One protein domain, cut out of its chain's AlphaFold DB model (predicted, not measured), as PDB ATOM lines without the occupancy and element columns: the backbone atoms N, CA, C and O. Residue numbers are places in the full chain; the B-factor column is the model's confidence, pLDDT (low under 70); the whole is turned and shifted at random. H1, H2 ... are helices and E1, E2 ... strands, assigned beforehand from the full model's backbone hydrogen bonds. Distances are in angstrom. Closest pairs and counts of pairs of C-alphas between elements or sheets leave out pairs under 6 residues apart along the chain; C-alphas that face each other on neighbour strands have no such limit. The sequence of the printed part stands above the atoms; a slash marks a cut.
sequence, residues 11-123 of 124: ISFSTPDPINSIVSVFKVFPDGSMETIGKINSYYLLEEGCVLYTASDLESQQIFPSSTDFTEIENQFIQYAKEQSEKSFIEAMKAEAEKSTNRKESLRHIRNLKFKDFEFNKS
ATOM      1  N   ILE A  11       0.106 -16.283 -39.126       87.62
ATOM      2  CA  ILE A  11       0.524 -16.834 -37.836       87.62
ATOM      3  C   ILE A  11       1.075 -18.242 -38.041       87.62
ATOM      4  O   ILE A  11       0.516 -19.048 -38.784       87.62
ATOM      5  N   SER A  12       2.186 -18.535 -37.378       88.31
ATOM      6  CA  SER A  12       2.814 -19.849 -37.355       88.31
ATOM      7  C   SER A  12       3.017 -20.304 -35.916       88.31
ATOM      8  O   SER A  12       3.229 -19.495 -35.016       88.31
ATOM      9  N   PHE A  13       3.005 -21.615 -35.709       88.75
ATOM     10  CA  PHE A  13       3.138 -22.238 -34.397       88.75
ATOM     11  C   PHE A  13       4.374 -23.138 -34.369       88.75
ATOM     12  O   PHE A  13       4.673 -23.813 -35.356       88.75
ATOM     13  N   SER A  14       5.101 -23.158 -33.249       87.81
ATOM     14  CA  SER A  14       6.172 -24.138 -33.049       87.81
ATOM     15  C   SER A  14       5.614 -25.538 -32.788       87.81
ATOM     16  O   SER A  14       4.445 -25.736 -32.443       87.81
ATOM     17  N   THR A  15       6.489 -26.538 -32.864       83.12
ATOM     18  CA  THR A  15       6.243 -27.799 -32.162       83.12
ATOM     19  C   THR A  15       6.204 -27.541 -30.649       83.12
ATOM     20  O   THR A  15       6.939 -26.663 -30.178       83.12
ATOM     21  N   PRO A  16       5.376 -28.270 -29.879       81.19
ATOM     22  CA  PRO A  16       5.383 -28.170 -28.424       81.19
ATOM     23  C   PRO A  16       6.762 -28.519 -27.851       81.19
ATOM     24  O   PRO A  16       7.370 -29.508 -28.264       81.19
ATOM     25  N   ASP A  17       7.246 -27.721 -26.899       79.62
ATOM     26  CA  ASP A  17       8.434 -28.045 -26.103       79.62
ATOM     27  C   ASP A  17       8.194 -29.370 -25.347       79.62
ATOM     28  O   ASP A  17       7.216 -29.460 -24.603       79.62
ATOM     29  N   PRO A  18       9.051 -30.397 -25.493       75.81
ATOM     30  CA  PRO A  18       8.855 -31.685 -24.830       75.81
ATOM     31  C   PRO A  18       8.929 -31.615 -23.295       75.81
ATOM     32  O   PRO A  18       8.455 -32.534 -22.632       75.81
ATOM     33  N   ILE A  19       9.534 -30.567 -22.728       75.69
ATOM     34  CA  ILE A  19       9.708 -30.402 -21.278       75.69
ATOM     35  C   ILE A  19       8.522 -29.647 -20.679       75.69
ATOM     36  O   ILE A  19       7.980 -30.049 -19.653       75.69
ATOM     37  N   ASN A  20       8.120 -28.551 -21.324       73.31
ATOM     38  CA  ASN A  20       7.164 -27.597 -20.757       73.31
ATOM     39  C   ASN A  20       5.826 -27.546 -21.506       73.31
ATOM     40  O   ASN A  20       4.939 -26.796 -21.107       73.31
ATOM     41  N   SER A  21       5.677 -28.311 -22.590       73.38
ATOM     42  CA  SER A  21       4.510 -28.311 -23.487       73.38
ATOM     43  C   SER A  21       4.092 -26.899 -23.924       73.38
ATOM     44  O   SER A  21       2.916 -26.572 -24.071       73.38
ATOM     45  N   ILE A  22       5.085 -26.031 -24.124       81.69
ATOM     46  CA  ILE A  22       4.881 -24.665 -24.599       81.69
ATOM     47  C   ILE A  22       4.982 -24.661 -26.119       81.69
ATOM     48  O   ILE A  22       5.964 -25.134 -26.688       81.69
ATOM     49  N   VAL A  23       3.985 -24.076 -26.772       83.62
ATOM     50  CA  VAL A  23       4.004 -23.754 -28.197       83.62
ATOM     51  C   VAL A  23       4.265 -22.263 -28.352       83.62
ATOM     52  O   VAL A  23       3.518 -21.441 -27.830       83.62
ATOM     53  N   SER A  24       5.321 -21.893 -29.066       86.06
ATOM     54  CA  SER A  24       5.578 -20.494 -29.409       86.06
ATOM     55  C   SER A  24       4.722 -20.086 -30.604       86.06
ATOM     56  O   SER A  24       4.567 -20.855 -31.556       86.06
ATOM     57  N   VAL A  25       4.169 -18.880 -30.541       86.56
ATOM     58  CA  VAL A  25       3.352 -18.275 -31.591       86.56
ATOM     59  C   VAL A  25       4.178 -17.200 -32.278       86.56
ATOM     60  O   VAL A  25       4.698 -16.292 -31.626       86.56
ATOM     61  N   PHE A  26       4.287 -17.304 -33.597       86.56
ATOM     62  CA  PHE A  26       5.063 -16.395 -34.425       86.56
ATOM     63  C   PHE A  26       4.170 -15.677 -35.420       86.56
ATOM     64  O   PHE A  26       3.315 -16.291 -36.058       86.56
ATOM     65  N   LYS A  27       4.436 -14.393 -35.624       86.56
ATOM     66  CA  LYS A  27       3.982 -13.663 -36.797       86.56
ATOM     67  C   LYS A  27       5.053 -13.777 -37.870       86.56
ATOM     68  O   LYS A  27       6.198 -13.393 -37.646       86.56
ATOM     69  N   VAL A  28       4.683 -14.320 -39.023       87.31
ATOM     70  CA  VAL A  28       5.566 -14.427 -40.185       87.31
ATOM     71  C   VAL A  28       5.229 -13.301 -41.148       87.31
ATOM     72  O   VAL A  28       4.082 -13.164 -41.581       87.31
ATOM     73  N   PHE A  29       6.218 -12.475 -41.462       86.94
ATOM     74  CA  PHE A  29       6.077 -11.350 -42.377       86.94
ATOM     75  C   PHE A  29       6.292 -11.781 -43.839       86.94
ATOM     76  O   PHE A  29       6.851 -12.849 -44.099       86.94
ATOM     77  N   PRO A  30       5.863 -10.969 -44.826       85.06
ATOM     78  CA  PRO A  30       6.032 -11.294 -46.247       85.06
ATOM     79  C   PRO A  30       7.491 -11.454 -46.698       85.06
ATOM     80  O   PRO A  30       7.751 -12.110 -47.703       85.06
ATOM     81  N   ASP A  31       8.440 -10.869 -45.965       86.00
ATOM     82  CA  ASP A  31       9.883 -11.007 -46.195       86.00
ATOM     83  C   ASP A  31      10.465 -12.322 -45.634       86.00
ATOM     84  O   ASP A  31      11.654 -12.593 -45.794       86.00
ATOM     85  N   GLY A  32       9.629 -13.149 -44.997       84.25
ATOM     86  CA  GLY A  32      10.014 -14.400 -44.351       84.25
ATOM     87  C   GLY A  32      10.599 -14.225 -42.951       84.25
ATOM     88  O   GLY A  32      10.930 -15.226 -42.313       84.25
ATOM     89  N   SER A  33      10.716 -12.991 -42.450       87.38
ATOM     90  CA  SER A  33      11.106 -12.753 -41.063       87.38
ATOM     91  C   SER A  33      10.010 -13.233 -40.105       87.38
ATOM     92  O   SER A  33       8.823 -13.273 -40.444       87.38
ATOM     93  N   MET A  34      10.424 -13.650 -38.909       86.75
ATOM     94  CA  MET A  34       9.531 -14.179 -37.881       86.75
ATOM     95  C   MET A  34       9.709 -13.394 -36.590       86.75
ATOM     96  O   MET A  34      10.831 -13.197 -36.127       86.75
ATOM     97  N   GLU A  35       8.593 -12.999 -35.992       84.19
ATOM     98  CA  GLU A  35       8.545 -12.344 -34.689       84.19
ATOM     99  C   GLU A  35       7.726 -13.195 -33.724       84.19
ATOM    100  O   GLU A  35       6.602 -13.593 -34.033       84.19
ATOM    101  N   THR A  36       8.284 -13.489 -32.551       84.69
ATOM    102  CA  THR A  36       7.544 -14.161 -31.479       84.69
ATOM    103  C   THR A  36       6.547 -13.179 -30.885       84.69
ATOM    104  O   THR A  36       6.946 -12.166 -30.325       84.69
ATOM    105  N   ILE A  37       5.260 -13.503 -30.979       82.81
ATOM    106  CA  ILE A  37       4.172 -12.656 -30.465       82.81
ATOM    107  C   ILE A  37       3.533 -13.225 -29.197       82.81
ATOM    108  O   ILE A  37       2.792 -12.535 -28.495       82.81
ATOM    109  N   GLY A  38       3.815 -14.490 -28.881       82.62
ATOM    110  CA  GLY A  38       3.298 -15.114 -27.676       82.62
ATOM    111  C   GLY A  38       3.634 -16.586 -27.546       82.62
ATOM    112  O   GLY A  38       4.399 -17.164 -28.322       82.62
ATOM    113  N   LYS A  39       3.048 -17.194 -26.522       83.44
ATOM    114  CA  LYS A  39       3.218 -18.592 -26.143       83.44
ATOM    115  C   LYS A  39       1.875 -19.176 -25.731       83.44
ATOM    116  O   LYS A  39       1.074 -18.520 -25.074       83.44
ATOM    117  N   ILE A  40       1.647 -20.424 -26.094       78.88
ATOM    118  CA  ILE A  40       0.486 -21.218 -25.717       78.88
ATOM    119  C   ILE A  40       0.981 -22.342 -24.822       78.88
ATOM    120  O   ILE A  40       1.884 -23.086 -25.204       78.88
ATOM    121  N   ASN A  41       0.393 -22.480 -23.641       74.31
ATOM    122  CA  ASN A  41       0.673 -23.619 -22.779       74.31
ATOM    123  C   ASN A  41      -0.363 -24.719 -23.041       74.31
ATOM    124  O   ASN A  41      -1.539 -24.555 -22.714       74.31
ATOM    125  N   SER A  42       0.069 -25.835 -23.631       64.75
ATOM    126  CA  SER A  42      -0.838 -26.931 -23.980       64.75
ATOM    127  C   SER A  42      -1.175 -27.859 -22.809       64.75
ATOM    128  O   SER A  42      -2.074 -28.685 -22.957       64.75
ATOM    129  N   TYR A  43      -0.554 -27.701 -21.627       58.16
ATOM    130  CA  TYR A  43      -0.986 -28.413 -20.412       58.16
ATOM    131  C   TYR A  43      -2.366 -27.965 -19.922       58.16
ATOM    132  O   TYR A  43      -3.037 -28.725 -19.229       58.16
ATOM    133  N   TYR A  44      -2.808 -26.759 -20.291       50.03
ATOM    134  CA  TYR A  44      -4.117 -26.227 -19.905       50.03
ATOM    135  C   TYR A  44      -5.231 -26.552 -20.894       50.03
ATOM    136  O   TYR A  44      -6.270 -25.907 -20.836       50.03
ATOM    137  N   LEU A  45      -5.076 -27.586 -21.730       51.19
ATOM    138  CA  LEU A  45      -6.221 -28.262 -22.345       51.19
ATOM    139  C   LEU A  45      -7.013 -28.998 -21.243       51.19
ATOM    140  O   LEU A  45      -7.055 -30.224 -21.191       51.19
ATOM    141  N   LEU A  46      -7.590 -28.235 -20.310       46.09
ATOM    142  CA  LEU A  46      -8.604 -28.708 -19.375       46.09
ATOM    143  C   LEU A  46      -9.779 -29.250 -20.191       46.09
ATOM    144  O   LEU A  46      -9.948 -28.881 -21.353       46.09
ATOM    145  N   GLU A  47     -10.587 -30.112 -19.576       44.38
ATOM    146  CA  GLU A  47     -11.687 -30.887 -20.180       44.38
ATOM    147  C   GLU A  47     -12.712 -30.068 -21.009       44.38
ATOM    148  O   GLU A  47     -13.559 -30.646 -21.686       44.38
ATOM    149  N   GLU A  48     -12.598 -28.737 -21.023       50.06
ATOM    150  CA  GLU A  48     -13.422 -27.780 -21.768       50.06
ATOM    151  C   GLU A  48     -12.716 -27.115 -22.975       50.06
ATOM    152  O   GLU A  48     -13.323 -26.306 -23.669       50.06
ATOM    153  N   GLY A  49     -11.460 -27.462 -23.286       52.28
ATOM    154  CA  GLY A  49     -10.778 -27.009 -24.508       52.28
ATOM    155  C   GLY A  49     -10.266 -25.562 -24.492       52.28
ATOM    156  O   GLY A  49      -9.977 -25.010 -25.553       52.28
ATOM    157  N   CYS A  50     -10.132 -24.944 -23.318       48.25
ATOM    158  CA  CYS A  50      -9.571 -23.600 -23.193       48.25
ATOM    159  C   CYS A  50      -8.057 -23.615 -23.449       48.25
ATOM    160  O   CYS A  50      -7.334 -24.446 -22.910       48.25
ATOM    161  N   VAL A  51      -7.561 -22.688 -24.265       61.97
ATOM    162  CA  VAL A  51      -6.137 -22.568 -24.594       61.97
ATOM    163  C   VAL A  51      -5.598 -21.344 -23.868       61.97
ATOM    164  O   VAL A  51      -6.011 -20.224 -24.142       61.97
ATOM    165  N   LEU A  52      -4.660 -21.518 -22.933       65.69
ATOM    166  CA  LEU A  52      -4.053 -20.361 -22.275       65.69
ATOM    167  C   LEU A  52      -2.987 -19.748 -23.195       65.69
ATOM    168  O   LEU A  52      -1.817 -20.146 -23.163       65.69
ATOM    169  N   TYR A  53      -3.401 -18.788 -24.026       69.06
ATOM    170  CA  TYR A  53      -2.484 -17.946 -24.787       69.06
ATOM    171  C   TYR A  53      -1.963 -16.799 -23.916       69.06
ATOM    172  O   TYR A  53      -2.714 -16.023 -23.330       69.06
ATOM    173  N   THR A  54      -0.643 -16.700 -23.840       70.62
ATOM    174  CA  THR A  54       0.079 -15.610 -23.197       70.62
ATOM    175  C   THR A  54       0.807 -14.838 -24.283       70.62
ATOM    176  O   THR A  54       1.782 -15.343 -24.841       70.62
ATOM    177  N   ALA A  55       0.348 -13.628 -24.605       66.31
ATOM    178  CA  ALA A  55       1.120 -12.768 -25.490       66.31
ATOM    179  C   ALA A  55       2.366 -12.268 -24.748       66.31
ATOM    180  O   ALA A  55       2.337 -12.004 -23.542       66.31
ATOM    181  N   SER A  56       3.472 -12.180 -25.470       64.62
ATOM    182  CA  SER A  56       4.745 -11.714 -24.933       64.62
ATOM    183  C   SER A  56       5.368 -10.747 -25.918       64.62
ATOM    184  O   SER A  56       5.373 -11.037 -27.114       64.62
ATOM    185  N   ASP A  57       5.897  -9.632 -25.428       64.56
ATOM    186  CA  ASP A  57       6.684  -8.731 -26.264       64.56
ATOM    187  C   ASP A  57       8.089  -9.298 -26.560       64.56
ATOM    188  O   ASP A  57       8.470 -10.382 -26.099       64.56
ATOM    189  N   LEU A  58       8.874  -8.550 -27.340       57.94
ATOM    190  CA  LEU A  58      10.257  -8.887 -27.699       57.94
ATOM    191  C   LEU A  58      11.187  -9.031 -26.479       57.94
ATOM    192  O   LEU A  58      12.222  -9.691 -26.570       57.94
ATOM    193  N   GLU A  59      10.815  -8.458 -25.334       66.50
ATOM    194  CA  GLU A  59      11.533  -8.550 -24.061       66.50
ATOM    195  C   GLU A  59      10.986  -9.673 -23.159       66.50
ATOM    196  O   GLU A  59      11.406  -9.823 -22.012       66.50
ATOM    197  N   SER A  60      10.086 -10.516 -23.683       58.88
ATOM    198  CA  SER A  60       9.382 -11.573 -22.948       58.88
ATOM    199  C   SER A  60       8.494 -11.070 -21.804       58.88
ATOM    200  O   SER A  60       8.131 -11.857 -20.926       58.88
ATOM    201  N   GLN A  61       8.110  -9.793 -21.807       66.75
ATOM    202  CA  GLN A  61       7.132  -9.275 -20.859       66.75
ATOM    203  C   GLN A  61       5.738  -9.742 -21.269       66.75
ATOM    204  O   GLN A  61       5.356  -9.677 -22.439       66.75
ATOM    205  N   GLN A  62       4.974 -10.241 -20.299       64.50
ATOM    206  CA  GLN A  62       3.601 -10.665 -20.527       64.50
ATOM    207  C   GLN A  62       2.745  -9.442 -20.861       64.50
ATOM    208  O   GLN A  62       2.581  -8.542 -20.037       64.50
ATOM    209  N   ILE A  63       2.175  -9.441 -22.059       66.31
ATOM    210  CA  ILE A  63       1.234  -8.420 -22.510       66.31
ATOM    211  C   ILE A  63      -0.148  -9.052 -22.658       66.31
ATOM    212  O   ILE A  63      -0.285 -10.220 -23.017       66.31
ATOM    213  N   PHE A  64      -1.192  -8.283 -22.362       61.59
ATOM    214  CA  PHE A  64      -2.556  -8.692 -22.678       61.59
ATOM    215  C   PHE A  64      -2.850  -8.237 -24.112       61.59
ATOM    216  O   PHE A  64      -2.878  -7.028 -24.357       61.59
ATOM    217  N   PRO A  65      -3.013  -9.163 -25.073       62.88
ATOM    218  CA  PRO A  65      -3.356  -8.794 -26.440       62.88
ATOM    219  C   PRO A  65      -4.773  -8.210 -26.476       62.88
ATOM    220  O   PRO A  65      -5.563  -8.396 -25.543       62.88
ATOM    221  N   SER A  66      -5.124  -7.524 -27.566       62.12
ATOM    222  CA  SER A  66      -6.518  -7.137 -27.774       62.12
ATOM    223  C   SER A  66      -7.399  -8.397 -27.840       62.12
ATOM    224  O   SER A  66      -6.958  -9.457 -28.294       62.12
ATOM    225  N   SER A  67      -8.647  -8.309 -27.374       60.59
ATOM    226  CA  SER A  67      -9.551  -9.469 -27.334       60.59
ATOM    227  C   SER A  67      -9.827 -10.054 -28.723       60.59
ATOM    228  O   SER A  67     -10.040 -11.256 -28.849       60.59
ATOM    229  N   THR A  68      -9.787  -9.227 -29.771       62.22
ATOM    230  CA  THR A  68      -9.976  -9.661 -31.161       62.22
ATOM    231  C   THR A  68      -8.786 -10.474 -31.675       62.22
ATOM    232  O   THR A  68      -8.998 -11.526 -32.276       62.22
ATOM    233  N   ASP A  69      -7.554 -10.046 -31.378       69.19
ATOM    234  CA  ASP A  69      -6.335 -10.768 -31.777       69.19
ATOM    235  C   ASP A  69      -6.227 -12.120 -31.053       69.19
ATOM    236  O   ASP A  69      -5.792 -13.117 -31.628       69.19
ATOM    237  N   PHE A  70      -6.671 -12.170 -29.793       73.12
ATOM    238  CA  PHE A  70      -6.692 -13.385 -28.980       73.12
ATOM    239  C   PHE A  70      -7.573 -14.477 -29.602       73.12
ATOM    240  O   PHE A  70      -7.103 -15.587 -29.847       73.12
ATOM    241  N   THR A  71      -8.828 -14.150 -29.924       74.81
ATOM    242  CA  THR A  71      -9.774 -15.108 -30.513       74.81
ATOM    243  C   THR A  71      -9.311 -15.612 -31.880       74.81
ATOM    244  O   THR A  71      -9.530 -16.775 -32.222       74.81
ATOM    245  N   GLU A  72      -8.662 -14.766 -32.683       80.62
ATOM    246  CA  GLU A  72      -8.096 -15.197 -33.961       80.62
ATOM    247  C   GLU A  72      -6.965 -16.219 -33.762       80.62
ATOM    248  O   GLU A  72      -6.974 -17.273 -34.402       80.62
ATOM    249  N   ILE A  73      -6.035 -15.950 -32.841       80.38
ATOM    250  CA  ILE A  73      -4.914 -16.849 -32.536       80.38
ATOM    251  C   ILE A  73      -5.413 -18.182 -31.973       80.38
ATOM    252  O   ILE A  73      -4.935 -19.233 -32.399       80.38
ATOM    253  N   GLU A  74      -6.396 -18.166 -31.072       77.69
ATOM    254  CA  GLU A  74      -7.004 -19.390 -30.540       77.69
ATOM    255  C   GLU A  74      -7.650 -20.235 -31.640       77.69
ATOM    256  O   GLU A  74      -7.381 -21.432 -31.737       77.69
ATOM    257  N   ASN A  75      -8.457 -19.625 -32.515       81.56
ATOM    258  CA  ASN A  75      -9.103 -20.342 -33.615       81.56
ATOM    259  C   ASN A  75      -8.077 -20.957 -34.579       81.56
ATOM    260  O   ASN A  75      -8.216 -22.118 -34.976       81.56
ATOM    261  N   GLN A  76      -7.027 -20.205 -34.925       84.44
ATOM    262  CA  GLN A  76      -5.939 -20.707 -35.768       84.44
ATOM    263  C   GLN A  76      -5.154 -21.827 -35.072       84.44
ATOM    264  O   GLN A  76      -4.794 -22.813 -35.717       84.44
ATOM    265  N   PHE A  77      -4.943 -21.733 -33.759       82.69
ATOM    266  CA  PHE A  77      -4.282 -22.784 -32.989       82.69
ATOM    267  C   PHE A  77      -5.127 -24.061 -32.897       82.69
ATOM    268  O   PHE A  77      -4.595 -25.158 -33.051       82.69
ATOM    269  N   ILE A  78      -6.446 -23.946 -32.715       80.56
ATOM    270  CA  ILE A  78      -7.366 -25.093 -32.736       80.56
ATOM    271  C   ILE A  78      -7.304 -25.796 -34.096       80.56
ATOM    272  O   ILE A  78      -7.254 -27.026 -34.154       80.56
ATOM    273  N   GLN A  79      -7.292 -25.036 -35.195       82.94
ATOM    274  CA  GLN A  79      -7.141 -25.611 -36.529       82.94
ATOM    275  C   GLN A  79      -5.784 -26.307 -36.688       82.94
ATOM    276  O   GLN A  79      -5.741 -27.460 -37.115       82.94
ATOM    277  N   TYR A  80      -4.694 -25.659 -36.274       82.81
ATOM    278  CA  TYR A  80      -3.359 -26.256 -36.268       82.81
ATOM    279  C   TYR A  80      -3.322 -27.576 -35.481       82.81
ATOM    280  O   TYR A  80      -2.807 -28.579 -35.974       82.81
ATOM    281  N   ALA A  81      -3.918 -27.615 -34.287       77.62
ATOM    282  CA  ALA A  81      -3.974 -28.814 -33.458       77.62
ATOM    283  C   ALA A  81      -4.760 -29.958 -34.129       77.62
ATOM    284  O   ALA A  81      -4.342 -31.116 -34.053       77.62
ATOM    285  N   LYS A  82      -5.862 -29.648 -34.827       79.06
ATOM    286  CA  LYS A  82      -6.616 -30.629 -35.629       79.06
ATOM    287  C   LYS A  82      -5.787 -31.166 -36.793       79.06
ATOM    288  O   LYS A  82      -5.699 -32.373 -36.972       79.06
ATOM    289  N   GLU A  83      -5.116 -30.294 -37.539       81.44
ATOM    290  CA  GLU A  83      -4.270 -30.716 -38.659       81.44
ATOM    291  C   GLU A  83      -3.098 -31.596 -38.197       81.44
ATOM    292  O   GLU A  83      -2.733 -32.558 -38.875       81.44
ATOM    293  N   GLN A  84      -2.508 -31.303 -37.034       78.19
ATOM    294  CA  GLN A  84      -1.444 -32.129 -36.455       78.19
ATOM    295  C   GLN A  84      -1.952 -33.498 -35.991       78.19
ATOM    296  O   GLN A  84      -1.276 -34.506 -36.210       78.19
ATOM    297  N   SER A  85      -3.143 -33.566 -35.386       74.88
ATOM    298  CA  SER A  85      -3.722 -34.847 -34.966       74.88
ATOM    299  C   SER A  85      -4.098 -35.721 -36.166       74.88
ATOM    300  O   SER A  85      -3.805 -36.916 -36.166       74.88
ATOM    301  N   GLU A  86      -4.636 -35.124 -37.232       75.38
ATOM    302  CA  GLU A  86      -4.929 -35.815 -38.491       75.38
ATOM    303  C   GLU A  86      -3.662 -36.336 -39.178       75.38
ATOM    304  O   GLU A  86      -3.627 -37.488 -39.617       75.38
ATOM    305  N   LYS A  87      -2.593 -35.528 -39.238       79.50
ATOM    306  CA  LYS A  87      -1.295 -35.960 -39.787       79.50
ATOM    307  C   LYS A  87      -0.720 -37.137 -39.008       79.50
ATOM    308  O   LYS A  87      -0.384 -38.149 -39.618       79.50
ATOM    309  N   SER A  88      -0.677 -37.030 -37.680       72.69
ATOM    310  CA  SER A  88      -0.200 -38.101 -36.798       72.69
ATOM    311  C   SER A  88      -1.013 -39.389 -36.981       72.69
ATOM    312  O   SER A  88      -0.454 -40.480 -37.118       72.69
ATOM    313  N   PHE A  89      -2.339 -39.272 -37.103       77.81
ATOM    314  CA  PHE A  89      -3.216 -40.410 -37.373       77.81
ATOM    315  C   PHE A  89      -2.939 -41.068 -38.735       77.81
ATOM    316  O   PHE A  89      -2.832 -42.293 -38.828       77.81
ATOM    317  N   ILE A  90      -2.788 -40.274 -39.801       79.69
ATOM    318  CA  ILE A  90      -2.479 -40.784 -41.145       79.69
ATOM    319  C   ILE A  90      -1.105 -41.462 -41.174       79.69
ATOM    320  O   ILE A  90      -0.953 -42.509 -41.806       79.69
ATOM    321  N   GLU A  91      -0.102 -40.892 -40.510       83.38
ATOM    322  CA  GLU A  91       1.235 -41.483 -40.414       83.38
ATOM    323  C   GLU A  91       1.212 -42.821 -39.669       83.38
ATOM    324  O   GLU A  91       1.772 -43.801 -40.165       83.38
ATOM    325  N   ALA A  92       0.480 -42.912 -38.555       79.50
ATOM    326  CA  ALA A  92       0.289 -44.166 -37.830       79.50
ATOM    327  C   ALA A  92      -0.402 -45.237 -38.697       79.50
ATOM    328  O   ALA A  92       0.037 -46.389 -38.746       79.50
ATOM    329  N   MET A  93      -1.440 -44.851 -39.445       81.69
ATOM    330  CA  MET A  93      -2.131 -45.731 -40.396       81.69
ATOM    331  C   MET A  93      -1.203 -46.231 -41.512       81.69
ATOM    332  O   MET A  93      -1.252 -47.408 -41.872       81.69
ATOM    333  N   LYS A  94      -0.343 -45.361 -42.057       87.94
ATOM    334  CA  LYS A  94       0.648 -45.739 -43.078       87.94
ATOM    335  C   LYS A  94       1.677 -46.722 -42.526       87.94
ATOM    336  O   LYS A  94       1.941 -47.730 -43.178       87.94
ATOM    337  N   ALA A  95       2.199 -46.470 -41.327       87.50
ATOM    338  CA  ALA A  95       3.160 -47.357 -40.677       87.50
ATOM    339  C   ALA A  95       2.571 -48.759 -40.427       87.50
ATOM    340  O   ALA A  95       3.226 -49.772 -40.683       87.50
ATOM    341  N   GLU A  96       1.311 -48.845 -39.991       86.06
ATOM    342  CA  GLU A  96       0.645 -50.139 -39.789       86.06
ATOM    343  C   GLU A  96       0.337 -50.847 -41.121       86.06
ATOM    344  O   GLU A  96       0.488 -52.070 -41.232       86.06
ATOM    345  N   ALA A  97      -0.033 -50.099 -42.165       86.19
ATOM    346  CA  ALA A  97      -0.219 -50.656 -43.503       86.19
ATOM    347  C   ALA A  97       1.081 -51.276 -44.042       86.19
ATOM    348  O   ALA A  97       1.057 -52.412 -44.524       86.19
ATOM    349  N   GLU A  98       2.211 -50.583 -43.889       89.19
ATOM    350  CA  GLU A  98       3.536 -51.064 -44.294       89.19
ATOM    351  C   GLU A  98       3.971 -52.307 -43.498       89.19
ATOM    352  O   GLU A  98       4.459 -53.301 -44.044       89.19
ATOM    353  N   LYS A  99       3.708 -52.322 -42.190       87.75
ATOM    354  CA  LYS A  99       3.955 -53.501 -41.351       87.75
ATOM    355  C   LYS A  99       3.139 -54.711 -41.817       87.75
ATOM    356  O   LYS A  99       3.645 -55.839 -41.846       87.75
ATOM    357  N   SER A 100       1.886 -54.493 -42.215       80.50
ATOM    358  CA  SER A 100       1.006 -55.539 -42.744       80.50
ATOM    359  C   SER A 100       1.473 -56.062 -44.107       80.50
ATOM    360  O   SER A 100       1.454 -57.278 -44.334       80.50
ATOM    361  N   THR A 101       1.945 -55.190 -45.006       84.69
ATOM    362  CA  THR A 101       2.520 -55.610 -46.296       84.69
ATOM    363  C   THR A 101       3.792 -56.426 -46.093       84.69
ATOM    364  O   THR A 101       3.865 -57.551 -46.590       84.69
ATOM    365  N   ASN A 102       4.715 -55.954 -45.253       87.44
ATOM    366  CA  ASN A 102       5.968 -56.654 -44.949       87.44
ATOM    367  C   ASN A 102       5.710 -58.027 -44.314       87.44
ATOM    368  O   ASN A 102       6.347 -59.028 -44.663       87.44
ATOM    369  N   ARG A 103       4.707 -58.128 -43.430       83.88
ATOM    370  CA  ARG A 103       4.269 -59.415 -42.872       83.88
ATOM    371  C   ARG A 103       3.719 -60.354 -43.950       83.88
ATOM    372  O   ARG A 103       4.028 -61.546 -43.928       83.88
ATOM    373  N   LYS A 104       2.903 -59.859 -44.889       83.88
ATOM    374  CA  LYS A 104       2.354 -60.682 -45.985       83.88
ATOM    375  C   LYS A 104       3.450 -61.198 -46.911       83.88
ATOM    376  O   LYS A 104       3.404 -62.368 -47.291       83.88
ATOM    377  N   GLU A 105       4.423 -60.364 -47.253       83.94
ATOM    378  CA  GLU A 105       5.574 -60.761 -48.068       83.94
ATOM    379  C   GLU A 105       6.438 -61.798 -47.354       83.94
ATOM    380  O   GLU A 105       6.752 -62.837 -47.936       83.94
ATOM    381  N   SER A 106       6.703 -61.598 -46.062       77.88
ATOM    382  CA  SER A 106       7.434 -62.568 -45.237       77.88
ATOM    383  C   SER A 106       6.720 -63.927 -45.195       77.88
ATOM    384  O   SER A 106       7.339 -64.976 -45.373       77.88
ATOM    385  N   LEU A 107       5.389 -63.934 -45.042       77.62
ATOM    386  CA  LEU A 107       4.588 -65.164 -45.079       77.62
ATOM    387  C   LEU A 107       4.584 -65.831 -46.460       77.62
ATOM    388  O   LEU A 107       4.610 -67.060 -46.537       77.62
ATOM    389  N   ARG A 108       4.556 -65.056 -47.552       77.75
ATOM    390  CA  ARG A 108       4.707 -65.592 -48.916       77.75
ATOM    391  C   ARG A 108       6.078 -66.236 -49.102       77.75
ATOM    392  O   ARG A 108       6.147 -67.349 -49.615       77.75
ATOM    393  N   HIS A 109       7.141 -65.583 -48.635       76.25
ATOM    394  CA  HIS A 109       8.497 -66.116 -48.702       76.25
ATOM    395  C   HIS A 109       8.621 -67.449 -47.946       76.25
ATOM    396  O   HIS A 109       9.066 -68.439 -48.522       76.25
ATOM    397  N   ILE A 110       8.111 -67.522 -46.710       78.12
ATOM    398  CA  ILE A 110       8.100 -68.761 -45.911       78.12
ATOM    399  C   ILE A 110       7.308 -69.878 -46.604       78.12
ATOM    400  O   ILE A 110       7.751 -71.026 -46.620       78.12
ATOM    401  N   ARG A 111       6.138 -69.574 -47.186       72.44
ATOM    402  CA  ARG A 111       5.357 -70.574 -47.938       72.44
ATOM    403  C   ARG A 111       6.153 -71.117 -49.120       72.44
ATOM    404  O   ARG A 111       6.216 -72.330 -49.281       72.44
ATOM    405  N   ASN A 112       6.789 -70.245 -49.898       71.88
ATOM    406  CA  ASN A 112       7.572 -70.649 -51.065       71.88
ATOM    407  C   ASN A 112       8.780 -71.521 -50.692       71.88
ATOM    408  O   ASN A 112       9.097 -72.448 -51.430       71.88
ATOM    409  N   LEU A 113       9.423 -71.264 -49.549       72.25
ATOM    410  CA  LEU A 113      10.492 -72.126 -49.028       72.25
ATOM    411  C   LEU A 113       9.963 -73.525 -48.682       72.25
ATOM    412  O   LEU A 113      10.481 -74.515 -49.188       72.25
ATOM    413  N   LYS A 114       8.855 -73.610 -47.931       64.88
ATOM    414  CA  LYS A 114       8.246 -74.901 -47.564       64.88
ATOM    415  C   LYS A 114       7.797 -75.734 -48.768       64.88
ATOM    416  O   LYS A 114       7.868 -76.957 -48.711       64.88
ATOM    417  N   PHE A 115       7.325 -75.099 -49.842       61.44
ATOM    418  CA  PHE A 115       6.960 -75.815 -51.069       61.44
ATOM    419  C   PHE A 115       8.184 -76.401 -51.788       61.44
ATOM    420  O   PHE A 115       8.120 -77.541 -52.237       61.44
ATOM    421  N   LYS A 116       9.313 -75.680 -51.829       60.62
ATOM    422  CA  LYS A 116      10.562 -76.191 -52.416       60.62
ATOM    423  C   LYS A 116      11.156 -77.351 -51.616       60.62
ATOM    424  O   LYS A 116      11.561 -78.347 -52.208       60.62
ATOM    425  N   ASP A 117      11.138 -77.263 -50.287       59.72
ATOM    426  CA  ASP A 117      11.615 -78.347 -49.416       59.72
ATOM    427  C   ASP A 117      10.752 -79.615 -49.545       59.72
ATOM    428  O   ASP A 117      11.241 -80.736 -49.399       59.72
ATOM    429  N   PHE A 118       9.458 -79.463 -49.845       56.19
ATOM    430  CA  PHE A 118       8.545 -80.587 -50.056       56.19
ATOM    431  C   PHE A 118       8.747 -81.279 -51.413       56.19
ATOM    432  O   PHE A 118       8.672 -82.504 -51.489       56.19
ATOM    433  N   GLU A 119       9.028 -80.527 -52.481       59.62
ATOM    434  CA  GLU A 119       9.338 -81.100 -53.800       59.62
ATOM    435  C   GLU A 119      10.706 -81.799 -53.825       59.62
ATOM    436  O   GLU A 119      10.840 -82.870 -54.423       59.62
ATOM    437  N   PHE A 120      11.698 -81.260 -53.106       56.44
ATOM    438  CA  PHE A 120      13.016 -81.888 -52.976       56.44
ATOM    439  C   PHE A 120      12.942 -83.248 -52.260       56.44
ATOM    440  O   PHE A 120      13.554 -84.218 -52.700       56.44
ATOM    441  N   ASN A 121      12.119 -83.364 -51.212       57.44
ATOM    442  CA  ASN A 121      11.961 -84.606 -50.445       57.44
ATOM    443  C   ASN A 121      11.080 -85.677 -51.117       57.44
ATOM    444  O   ASN A 121      11.030 -86.802 -50.634       57.44
ATOM    445  N   LYS A 122      10.380 -85.356 -52.212       54.66
ATOM    446  CA  LYS A 122       9.623 -86.340 -53.011       54.66
ATOM    447  C   LYS A 122      10.431 -86.973 -54.145       54.66
ATOM    448  O   LYS A 122       9.921 -87.866 -54.812       54.66
ATOM    449  N   SER A 123      11.649 -86.487 -54.382       55.41
ATOM    450  CA  SER A 123      12.508 -86.924 -55.489       55.41
ATOM    451  C   SER A 123      13.564 -87.961 -55.074       55.41
ATOM    452  O   SER A 123      14.485 -88.217 -55.847       55.41
TER     453      SER A 123
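What this domain is: This is residues 11 to 123 of the 124 residues of an uncharacterized protein of Bacteroidetes bacterium (UniProt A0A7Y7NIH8). A very long single helix, H1, begins on one face of a small, strongly twisted sheet of four strands, E1 to E4, and then sticks far out of this head as part of a free arm, residues 85 to 123, of which 85 to 120 belong to H1. The 113 printed residues hold E1, E2, E3, E4 and H1 in that order. The sheet, E1 - E2 - E3 - E4, is antiparallel; the class is mixed, helices and strands. The whole is extended, with a radius of gyration of the C-alphas of 25.3 A and spans of 86 by 38 by 24 A.

Where its parts are: E1, residues 11 to 13, begins at C-alpha 11 (0.524, -16.834, -37.836) and is 6.9 A long. E2, residues 22 to 28, measures 18.7 A. E3, residues 34 to 41, measures 19.9 A and bends by 60 degrees at residue 37. E4, residues 52 to 56, measures 12.6 A. H1, residues 67 to 120, runs 80.1 A to C-alpha 120 (13.016, -81.888, -52.976).

How they stand to each other: The strands form a meander, each the antiparallel neighbour of the one before. N 12 and O 26 of E1 and E2 are 2.8 A apart, N 25 and O 38 of E2 and E3 2.8 A, and N 39 and O 54 of E3 and E4 2.8 A, within hydrogen-bond range. H1 is on the sheet at a height of 4.6 A, in two layers, a helix on one face of a sheet. It runs across the strands, at 71 degrees to E2 on the local plane. The closest C-alphas of E1 and H1, Phe 13 and Phe 77, are 7.6 A apart. In H1 every O i to N i+4 pair is within hydrogen-bond range.

The domain as a whole: The C-alphas of Ser 66 and Ser 123, the two farthest apart, are 86.6 A apart. The printed part has no cut and no long link. pLDDT is under 70 at residues 42 to 53, 55 to 69 and 114 to 123.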